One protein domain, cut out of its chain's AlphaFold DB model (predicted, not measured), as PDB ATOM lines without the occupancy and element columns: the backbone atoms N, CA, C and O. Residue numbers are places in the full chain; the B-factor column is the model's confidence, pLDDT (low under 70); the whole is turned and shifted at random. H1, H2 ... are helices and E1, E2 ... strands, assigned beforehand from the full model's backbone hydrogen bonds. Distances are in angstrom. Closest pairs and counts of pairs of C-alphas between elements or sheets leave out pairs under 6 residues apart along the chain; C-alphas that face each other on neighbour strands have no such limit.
ATOM      1  N   MET A  59     282.993 237.060 121.123       88.31
ATOM      2  CA  MET A  59     283.168 237.989 122.229       88.31
ATOM      3  C   MET A  59     282.838 239.421 121.807       88.31
ATOM      4  O   MET A  59     283.119 239.798 120.665       88.31
ATOM      5  N   PRO A  60     282.238 240.218 122.708       92.00
ATOM      6  CA  PRO A  60     281.949 241.618 122.443       92.00
ATOM      7  C   PRO A  60     283.236 242.449 122.482       92.00
ATOM      8  O   PRO A  60     284.029 242.339 123.419       92.00
ATOM      9  N   ILE A  61     283.416 243.300 121.476       92.56
ATOM     10  CA  ILE A  61     284.425 244.360 121.447       92.56
ATOM     11  C   ILE A  61     283.719 245.686 121.218       92.56
ATOM     12  O   ILE A  61     282.873 245.800 120.330       92.56
ATOM     13  N   TYR A  62     284.086 246.692 122.004       94.31
ATOM     14  CA  TYR A  62     283.454 248.003 121.933       94.31
ATOM     15  C   TYR A  62     284.250 248.964 121.045       94.31
ATOM     16  O   TYR A  62     285.461 249.095 121.189       94.31
ATOM     17  N   ILE A  63     283.569 249.664 120.140       92.38
ATOM     18  CA  ILE A  63     284.177 250.626 119.194       92.38
ATOM     19  C   ILE A  63     284.238 252.059 119.747       92.38
ATOM     20  O   ILE A  63     284.622 253.001 119.056       92.38
ATOM     21  N   ALA A  64     283.819 252.237 120.999       91.44
ATOM     22  CA  ALA A  64     283.838 253.503 121.706       91.44
ATOM     23  C   ALA A  64     284.293 253.298 123.150       91.44
ATOM     24  O   ALA A  64     284.065 252.243 123.747       91.44
ATOM     25  N   VAL A  65     284.897 254.344 123.718       92.69
ATOM     26  CA  VAL A  65     285.293 254.363 125.127       92.69
ATOM     27  C   VAL A  65     284.040 254.201 125.995       92.69
ATOM     28  O   VAL A  65     283.135 255.039 125.901       92.69
ATOM     29  N   PRO A  66     283.962 253.165 126.844       92.69
ATOM     30  CA  PRO A  66     282.806 252.974 127.698       92.69
ATOM     31  C   PRO A  66     282.745 254.049 128.795       92.69
ATOM     32  O   PRO A  66     283.771 254.385 129.399       92.69
ATOM     33  N   PRO A  67     281.546 254.564 129.120       92.81
ATOM     34  CA  PRO A  67     281.307 255.281 130.365       92.81
ATOM     35  C   PRO A  67     281.776 254.458 131.567       92.81
ATOM     36  O   PRO A  67     281.600 253.243 131.612       92.81
ATOM     37  N   ARG A  68     282.340 255.120 132.584       92.12
ATOM     38  CA  ARG A  68     282.808 254.433 133.804       92.12
ATOM     39  C   ARG A  68     281.671 253.868 134.653       92.12
ATOM     40  O   ARG A  68     281.915 252.958 135.438       92.12
ATOM     41  N   PHE A  69     280.468 254.425 134.528       94.38
ATOM     42  CA  PHE A  69     279.307 254.050 135.323       94.38
ATOM     43  C   PHE A  69     278.045 254.021 134.464       94.38
ATOM     44  O   PHE A  69     277.771 254.971 133.731       94.38
ATOM     45  N   PHE A  70     277.264 252.960 134.634       93.88
ATOM     46  CA  PHE A  70     275.904 252.822 134.140       93.88
ATOM     47  C   PHE A  70     274.943 252.686 135.332       93.88
ATOM     48  O   PHE A  70     275.150 251.821 136.188       93.88
ATOM     49  N   PRO A  71     273.869 253.491 135.394       90.56
ATOM     50  CA  PRO A  71     272.862 253.425 136.454       90.56
ATOM     51  C   PRO A  71     272.205 252.050 136.605       90.56
ATOM     52  O   PRO A  71     271.933 251.607 137.720       90.56
ATOM     53  N   ASN A  72     271.934 251.377 135.487       93.12
ATOM     54  CA  ASN A  72     271.263 250.085 135.450       93.12
ATOM     55  C   ASN A  72     271.695 249.274 134.215       93.12
ATOM     56  O   ASN A  72     272.318 249.792 133.286       93.12
ATOM     57  N   HIS A  73     271.333 247.990 134.207       93.00
ATOM     58  CA  HIS A  73     271.630 247.082 133.095       93.00
ATOM     59  C   HIS A  73     270.946 247.492 131.788       93.00
ATOM     60  O   HIS A  73     271.505 247.270 130.722       93.00
ATOM     61  N   SER A  74     269.767 248.112 131.837       94.69
ATOM     62  CA  SER A  74     269.045 248.534 130.631       94.69
ATOM     63  C   SER A  74     269.799 249.617 129.856       94.69
ATOM     64  O   SER A  74     269.894 249.541 128.633       94.69
ATOM     65  N   GLU A  75     270.379 250.593 130.553       93.38
ATOM     66  CA  GLU A  75     271.220 251.627 129.945       93.38
ATOM     67  C   GLU A  75     272.509 251.044 129.375       93.38
ATOM     68  O   GLU A  75     272.894 251.394 128.259       93.38
ATOM     69  N   PHE A  76     273.128 250.104 130.094       94.44
ATOM     70  CA  PHE A  76     274.285 249.380 129.581       94.44
ATOM     71  C   PHE A  76     273.949 248.613 128.293       94.44
ATOM     72  O   PHE A  76     274.658 248.767 127.307       94.44
ATOM     73  N   ARG A  77     272.841 247.858 128.256       94.12
ATOM     74  CA  ARG A  77     272.407 247.114 127.056       94.12
ATOM     75  C   ARG A  77     272.111 248.023 125.873       94.12
ATOM     76  O   ARG A  77     272.432 247.673 124.741       94.12
ATOM     77  N   ARG A  78     271.507 249.187 126.124       95.12
ATOM     78  CA  ARG A  78     271.269 250.184 125.077       95.12
ATOM     79  C   ARG A  78     272.591 250.677 124.495       95.12
ATOM     80  O   ARG A  78     272.768 250.635 123.287       95.12
ATOM     81  N   TRP A  79     273.522 251.085 125.355       95.06
ATOM     82  CA  TRP A  79     274.838 251.545 124.917       95.06
ATOM     83  C   TRP A  79     275.635 250.443 124.202       95.06
ATOM     84  O   TRP A  79     276.244 250.710 123.167       95.06
ATOM     85  N   GLU A  80     275.599 249.213 124.719       94.38
ATOM     86  CA  GLU A  80     276.225 248.033 124.118       94.38
ATOM     87  C   GLU A  80     275.667 247.779 122.717       94.38
ATOM     88  O   GLU A  80     276.446 247.605 121.791       94.38
ATOM     89  N   SER A  81     274.349 247.842 122.516       92.44
ATOM     90  CA  SER A  81     273.747 247.647 121.191       92.44
ATOM     91  C   SER A  81     274.259 248.633 120.137       92.44
ATOM     92  O   SER A  81     274.352 248.269 118.967       92.44
ATOM     93  N   ASP A  82     274.575 249.863 120.540       92.25
ATOM     94  CA  ASP A  82     275.015 250.921 119.628       92.25
ATOM     95  C   ASP A  82     276.528 250.854 119.337       92.25
ATOM     96  O   ASP A  82     276.982 251.315 118.292       92.25
ATOM     97  N   HIS A  83     277.324 250.286 120.252       92.50
ATOM     98  CA  HIS A  83     278.792 250.380 120.218       92.50
ATOM     99  C   HIS A  83     279.513 249.031 120.312       92.50
ATOM    100  O   HIS A  83     280.736 249.010 120.460       92.50
ATOM    101  N   CYS A  84     278.802 247.908 120.267       92.38
ATOM    102  CA  CYS A  84     279.389 246.577 120.359       92.38
ATOM    103  C   CYS A  84     279.439 245.892 118.998       92.38
ATOM    104  O   CYS A  84     278.438 245.761 118.296       92.38
ATOM    105  N   VAL A  85     280.607 245.341 118.681       91.06
ATOM    106  CA  VAL A  85     280.809 244.420 117.568       91.06
ATOM    107  C   VAL A  85     281.200 243.063 118.138       91.06
ATOM    108  O   VAL A  85     282.158 242.939 118.899       91.06
ATOM    109  N   SER A  86     280.444 242.028 117.775       90.19
ATOM    110  CA  SER A  86     280.745 240.653 118.171       90.19
ATOM    111  C   SER A  86     281.753 240.046 117.198       90.19
ATOM    112  O   SER A  86     281.507 240.048 115.989       90.19
ATOM    113  N   ILE A  87     282.884 239.549 117.707       88.62
ATOM    114  CA  ILE A  87     283.909 238.905 116.879       88.62
ATOM    115  C   ILE A  87     284.321 237.529 117.412       88.62
ATOM    116  O   ILE A  87     284.265 237.298 118.623       88.62
ATOM    117  N   PRO A  88     284.803 236.612 116.548       87.94
ATOM    118  CA  PRO A  88     285.240 235.305 117.010       87.94
ATOM    119  C   PRO A  88     286.441 235.419 117.955       87.94
ATOM    120  O   PRO A  88     287.394 236.152 117.690       87.94
ATOM    121  N   VAL A  89     286.465 234.626 119.024       87.12
ATOM    122  CA  VAL A  89     287.531 234.675 120.044       87.12
ATOM    123  C   VAL A  89     288.923 234.425 119.448       87.12
ATOM    124  O   VAL A  89     289.907 235.014 119.893       87.12
ATOM    125  N   TYR A  90     289.042 233.580 118.417       83.06
ATOM    126  CA  TYR A  90     290.336 233.339 117.764       83.06
ATOM    127  C   TYR A  90     290.885 234.597 117.074       83.06
ATOM    128  O   TYR A  90     292.099 234.804 117.038       83.06
ATOM    129  N   VAL A  91     289.989 235.434 116.546       85.00
ATOM    130  CA  VAL A  91     290.313 236.695 115.881       85.00
ATOM    131  C   VAL A  91     290.839 237.681 116.925       85.00
ATOM    132  O   VAL A  91     291.942 238.198 116.762       85.00
ATOM    133  N   TYR A  92     290.146 237.817 118.062       87.00
ATOM    134  CA  TYR A  92     290.630 238.596 119.207       87.00
ATOM    135  C   TYR A  92     292.015 238.144 119.687       87.00
ATOM    136  O   TYR A  92     292.935 238.953 119.767       87.00
ATOM    137  N   ARG A  93     292.204 236.841 119.939       87.12
ATOM    138  CA  ARG A  93     293.489 236.291 120.412       87.12
ATOM    139  C   ARG A  93     294.635 236.568 119.445       87.12
ATOM    140  O   ARG A  93     295.783 236.711 119.859       87.12
ATOM    141  N   LYS A  94     294.349 236.602 118.143       85.62
ATOM    142  CA  LYS A  94     295.335 236.973 117.128       85.62
ATOM    143  C   LYS A  94     295.716 238.450 117.252       85.62
ATOM    144  O   LYS A  94     296.900 238.762 117.161       85.62
ATOM    145  N   TYR A  95     294.752 239.337 117.494       82.88
ATOM    146  CA  TYR A  95     295.010 240.767 117.672       82.88
ATOM    147  C   TYR A  95     295.719 241.099 118.966       82.88
ATOM    148  O   TYR A  95     296.664 241.872 118.929       82.88
ATOM    149  N   GLU A  96     295.345 240.460 120.067       86.38
ATOM    150  CA  GLU A  96     296.027 240.613 121.351       86.38
ATOM    151  C   GLU A  96     297.526 240.296 121.237       86.38
ATOM    152  O   GLU A  96     298.356 240.981 121.826       86.38
ATOM    153  N   LYS A  97     297.886 239.312 120.402       86.19
ATOM    154  CA  LYS A  97     299.285 238.965 120.121       86.19
ATOM    155  C   LYS A  97     299.983 239.924 119.162       86.19
ATOM    156  O   LYS A  97     301.172 240.170 119.324       86.19
ATOM    157  N   MET A  98     299.290 240.390 118.123       83.38
ATOM    158  CA  MET A  98     299.895 241.228 117.084       83.38
ATOM    159  C   MET A  98     299.957 242.696 117.515       83.38
ATOM    160  O   MET A  98     301.020 243.294 117.489       83.38
ATOM    161  N   ASN A  99     298.842 243.272 117.954       81.00
ATOM    162  CA  ASN A  99     298.691 244.698 118.227       81.00
ATOM    163  C   ASN A  99     298.106 244.944 119.629       81.00
ATOM    164  O   ASN A  99     296.984 245.440 119.741       81.00
ATOM    165  N   PRO A 100     298.843 244.637 120.712       82.19
ATOM    166  CA  PRO A 100     298.327 244.809 122.072       82.19
ATOM    167  C   PRO A 100     298.007 246.272 122.418       82.19
ATOM    168  O   PRO A 100     297.154 246.525 123.256       82.19
ATOM    169  N   HIS A 101     298.655 247.239 121.760       83.38
ATOM    170  CA  HIS A 101     298.480 248.673 122.018       83.38
ATOM    171  C   HIS A 101     297.143 249.251 121.519       83.38
ATOM    172  O   HIS A 101     296.769 250.333 121.952       83.38
ATOM    173  N   LEU A 102     296.439 248.547 120.624       84.56
ATOM    174  CA  LEU A 102     295.145 248.978 120.071       84.56
ATOM    175  C   LEU A 102     293.945 248.463 120.883       84.56
ATOM    176  O   LEU A 102     292.799 248.775 120.559       84.56
ATOM    177  N   LEU A 103     294.199 247.619 121.889       88.12
ATOM    178  CA  LEU A 103     293.185 247.009 122.741       88.12
ATOM    179  C   LEU A 103     293.264 247.626 124.134       88.12
ATOM    180  O   LEU A 103     294.269 247.491 124.830       88.12
ATOM    181  N   HIS A 104     292.170 248.237 124.573       90.81
ATOM    182  CA  HIS A 104     292.090 248.879 125.878       90.81
ATOM    183  C   HIS A 104     291.130 248.125 126.784       90.81
ATOM    184  O   HIS A 104     289.997 247.825 126.411       90.81
ATOM    185  N   LEU A 105     291.571 247.847 128.010       92.25
ATOM    186  CA  LEU A 105     290.748 247.221 129.040       92.25
ATOM    187  C   LEU A 105     290.310 248.279 130.052       92.25
ATOM    188  O   LEU A 105     291.140 248.974 130.635       92.25
ATOM    189  N   THR A 106     289.008 248.409 130.287       92.75
ATOM    190  CA  THR A 106     288.459 249.379 131.247       92.75
ATOM    191  C   THR A 106     287.469 248.707 132.190       92.75
ATOM    192  O   THR A 106     286.627 247.923 131.761       92.75
ATOM    193  N   GLU A 107     287.582 249.000 133.488       93.94
ATOM    194  CA  GLU A 107     286.595 248.586 134.488       93.94
ATOM    195  C   GLU A 107     285.436 249.589 134.516       93.94
ATOM    196  O   GLU A 107     285.643 250.799 134.614       93.94
ATOM    197  N   VAL A 108     284.222 249.063 134.435       93.19
ATOM    198  CA  VAL A 108     282.966 249.802 134.371       93.19
ATOM    199  C   VAL A 108     282.041 249.284 135.459       93.19
ATOM    200  O   VAL A 108     281.919 248.073 135.647       93.19
ATOM    201  N   SER A 109     281.371 250.183 136.172       92.75
ATOM    202  CA  SER A 109     280.352 249.816 137.151       92.75
ATOM    203  C   SER A 109     278.949 249.885 136.554       92.75
ATOM    204  O   SER A 109     278.564 250.890 135.967       92.75
ATOM    205  N   ILE A 110     278.161 248.826 136.726       92.50
ATOM    206  CA  ILE A 110     276.744 248.775 136.357       92.50
ATOM    207  C   ILE A 110     275.953 248.602 137.649       92.50
ATOM    208  O   ILE A 110     275.946 247.530 138.258       92.50
ATOM    209  N   GLY A 111     275.333 249.679 138.126       89.19
ATOM    210  CA  GLY A 111     274.724 249.712 139.453       89.19
ATOM    211  C   GLY A 111     275.745 249.387 140.552       89.19
ATOM    212  O   GLY A 111     276.570 250.226 140.907       89.19
ATOM    213  N   ARG A 112     275.684 248.167 141.105       86.62
ATOM    214  CA  ARG A 112     276.617 247.666 142.137       86.62
ATOM    215  C   ARG A 112     277.662 246.684 141.602       86.62
ATOM    216  O   ARG A 112     278.587 246.331 142.328       86.62
ATOM    217  N   GLU A 113     277.505 246.229 140.366       90.62
ATOM    218  CA  GLU A 113     278.383 245.248 139.737       90.62
ATOM    219  C   GLU A 113     279.531 245.951 139.015       90.62
ATOM    220  O   GLU A 113     279.392 247.088 138.568       90.62
ATOM    221  N   LYS A 114     280.672 245.272 138.896       90.88
ATOM    222  CA  LYS A 114     281.826 245.748 138.132       90.88
ATOM    223  C   LYS A 114     282.126 244.767 137.011       90.88
ATOM    224  O   LYS A 114     282.293 243.577 137.271       90.88
ATOM    225  N   LEU A 115     282.224 245.269 135.788       91.88
ATOM    226  CA  LEU A 115     282.589 244.507 134.601       91.88
ATOM    227  C   LEU A 115     283.844 245.097 133.969       91.88
ATOM    228  O   LEU A 115     284.088 246.298 134.034       91.88
ATOM    229  N   LYS A 116     284.640 244.242 133.330       92.81
ATOM    230  CA  LYS A 116     285.784 244.670 132.525       92.81
ATOM    231  C   LYS A 116     285.397 244.586 131.059       92.81
ATOM    232  O   LYS A 116     285.004 243.519 130.596       92.81
ATOM    233  N   LEU A 117     285.505 245.702 130.354       93.19
ATOM    234  CA  LEU A 117     285.149 245.819 128.947       93.19
ATOM    235  C   LEU A 117     286.410 246.057 128.116       93.19
ATOM    236  O   LEU A 117     287.292 246.811 128.533       93.19
ATOM    237  N   VAL A 118     286.478 245.412 126.951       92.56
ATOM    238  CA  VAL A 118     287.557 245.597 125.974       92.56
ATOM    239  C   VAL A 118     287.065 246.490 124.848       92.56
ATOM    240  O   VAL A 118     286.108 246.138 124.159       92.56
ATOM    241  N   TRP A 119     287.726 247.621 124.639       92.31
ATOM    242  CA  TRP A 119     287.384 248.561 123.578       92.31
ATOM    243  C   TRP A 119     288.588 248.870 122.687       92.31
ATOM    244  O   TRP A 119     289.735 248.628 123.068       92.31
ATOM    245  N   VAL A 120     288.313 249.353 121.480       90.44
ATOM    246  CA  VAL A 120     289.315 249.660 120.452       90.44
ATOM    247  C   VAL A 120     289.251 251.118 120.036       90.44
ATOM    248  O   VAL A 120     288.189 251.742 120.076       90.44
ATOM    249  N   ASP A 121     290.391 251.653 119.609       83.12
ATOM    250  CA  ASP A 121     290.457 253.009 119.080       83.12
ATOM    251  C   ASP A 121     289.642 253.158 117.789       83.12
ATOM    252  O   ASP A 121     289.517 252.234 116.981       83.12
ATOM    253  N   LYS A 122     289.122 254.371 117.564       78.00
ATOM    254  CA  LYS A 122     288.343 254.708 116.360       78.00
ATOM    255  C   LYS A 122     289.118 254.484 115.064       78.00
ATOM    256  O   LYS A 122     288.517 254.296 114.018       78.00
ATOM    257  N   GLU A 123     290.444 254.473 115.128       80.06
ATOM    258  CA  GLU A 123     291.304 254.183 113.980       80.06
ATOM    259  C   GLU A 123     291.209 252.729 113.500       80.06
ATOM    260  O   GLU A 123     291.744 252.413 112.446       80.06
ATOM    261  N   VAL A 124     290.554 251.841 114.253       83.25
ATOM    262  CA  VAL A 124     290.454 250.396 113.979       83.25
ATOM    263  C   VAL A 124     289.052 250.020 113.471       83.25
ATOM    264  O   VAL A 124     288.801 248.875 113.100       83.25
ATOM    265  N   TYR A 125     288.114 250.970 113.428       85.19
ATOM    266  CA  TYR A 125     286.734 250.725 113.017       85.19
ATOM    267  C   TYR A 125     286.217 251.807 112.067       85.19
ATOM    268  O   TYR A 125     286.358 253.000 112.320       85.19
ATOM    269  N   ASP A 126     285.565 251.378 110.990       86.00
ATOM    270  CA  ASP A 126     284.895 252.238 110.012       86.00
ATOM    271  C   ASP A 126     283.515 251.638 109.703       86.00
ATOM    272  O   ASP A 126     283.394 250.426 109.548       86.00
ATOM    273  N   GLU A 127     282.471 252.459 109.579       83.38
ATOM    274  CA  GLU A 127     281.117 252.003 109.226       83.38
ATOM    275  C   GLU A 127     281.078 251.292 107.864       83.38
ATOM    276  O   GLU A 127     280.274 250.384 107.649       83.38
ATOM    277  N   THR A 128     281.968 251.669 106.941       85.38
ATOM    278  CA  THR A 128     282.013 251.093 105.591       85.38
ATOM    279  C   THR A 128     282.815 249.796 105.510       85.38
ATOM    280  O   THR A 128     282.491 248.919 104.708       85.38
TER     281      THR A 128
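Overview. This is residues 59 to 128 of the 146 residues of an uncharacterized protein of Prevotella enoeca (UniProt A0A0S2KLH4). A long hairpin of two strands, E3 and E4, has the short strand pair E1 and E2 packed on E4 through E1; H1 runs from near the hairpin's turn toward E1, and H2 lies near the start of E3. The 70 printed residues hold two named helices and four named strands, in the order E1, H1, E2, H2, E3, E4; the sheets E1 - E2 and E3 - E4 are antiparallel, the class mixed. The whole is compact, radius of gyration of the C-alphas 12.5 A, spanning 35 by 25 by 19 A.

Along the chain. Find C-alpha 59 at (283.168, 237.989, 122.229), where E1, residues 59 to 62, begins its 10.0 A. Next come H1, 73 to 83, 15.1 A; E2, 84 to 88, 13.1 A; H2, 89 to 98, 14.3 A; E3, 103 to 110, 21.4 A; and E4, 113 to 120, 22.6 A, ending at (289.315, 249.660, 120.452).

Arrangement. Look at N 61 and O 85, within hydrogen-bond range at 2.9 A between E1 and E2. In the hairpin E3 and E4, see N 106 and O 117, 2.9 A. The closest C-alphas of E1 and E4, Tyr 62 and Trp 119, are 4.3 A apart; those of H1 and E3, His 73 and Ile 110, 6.3 A; those of H2 and E3, Glu 96 and Leu 103, 7.1 A. H1 and H2 are apart; in both, every O i to N i+4 pair is within hydrogen-bond range.

Size, cuts and confidence. The C-alphas farthest apart, Arg 112 and Thr 128, stand at 37.1 A. The printed part has no cut and no long link; no printed residue is under 70 in pLDDT.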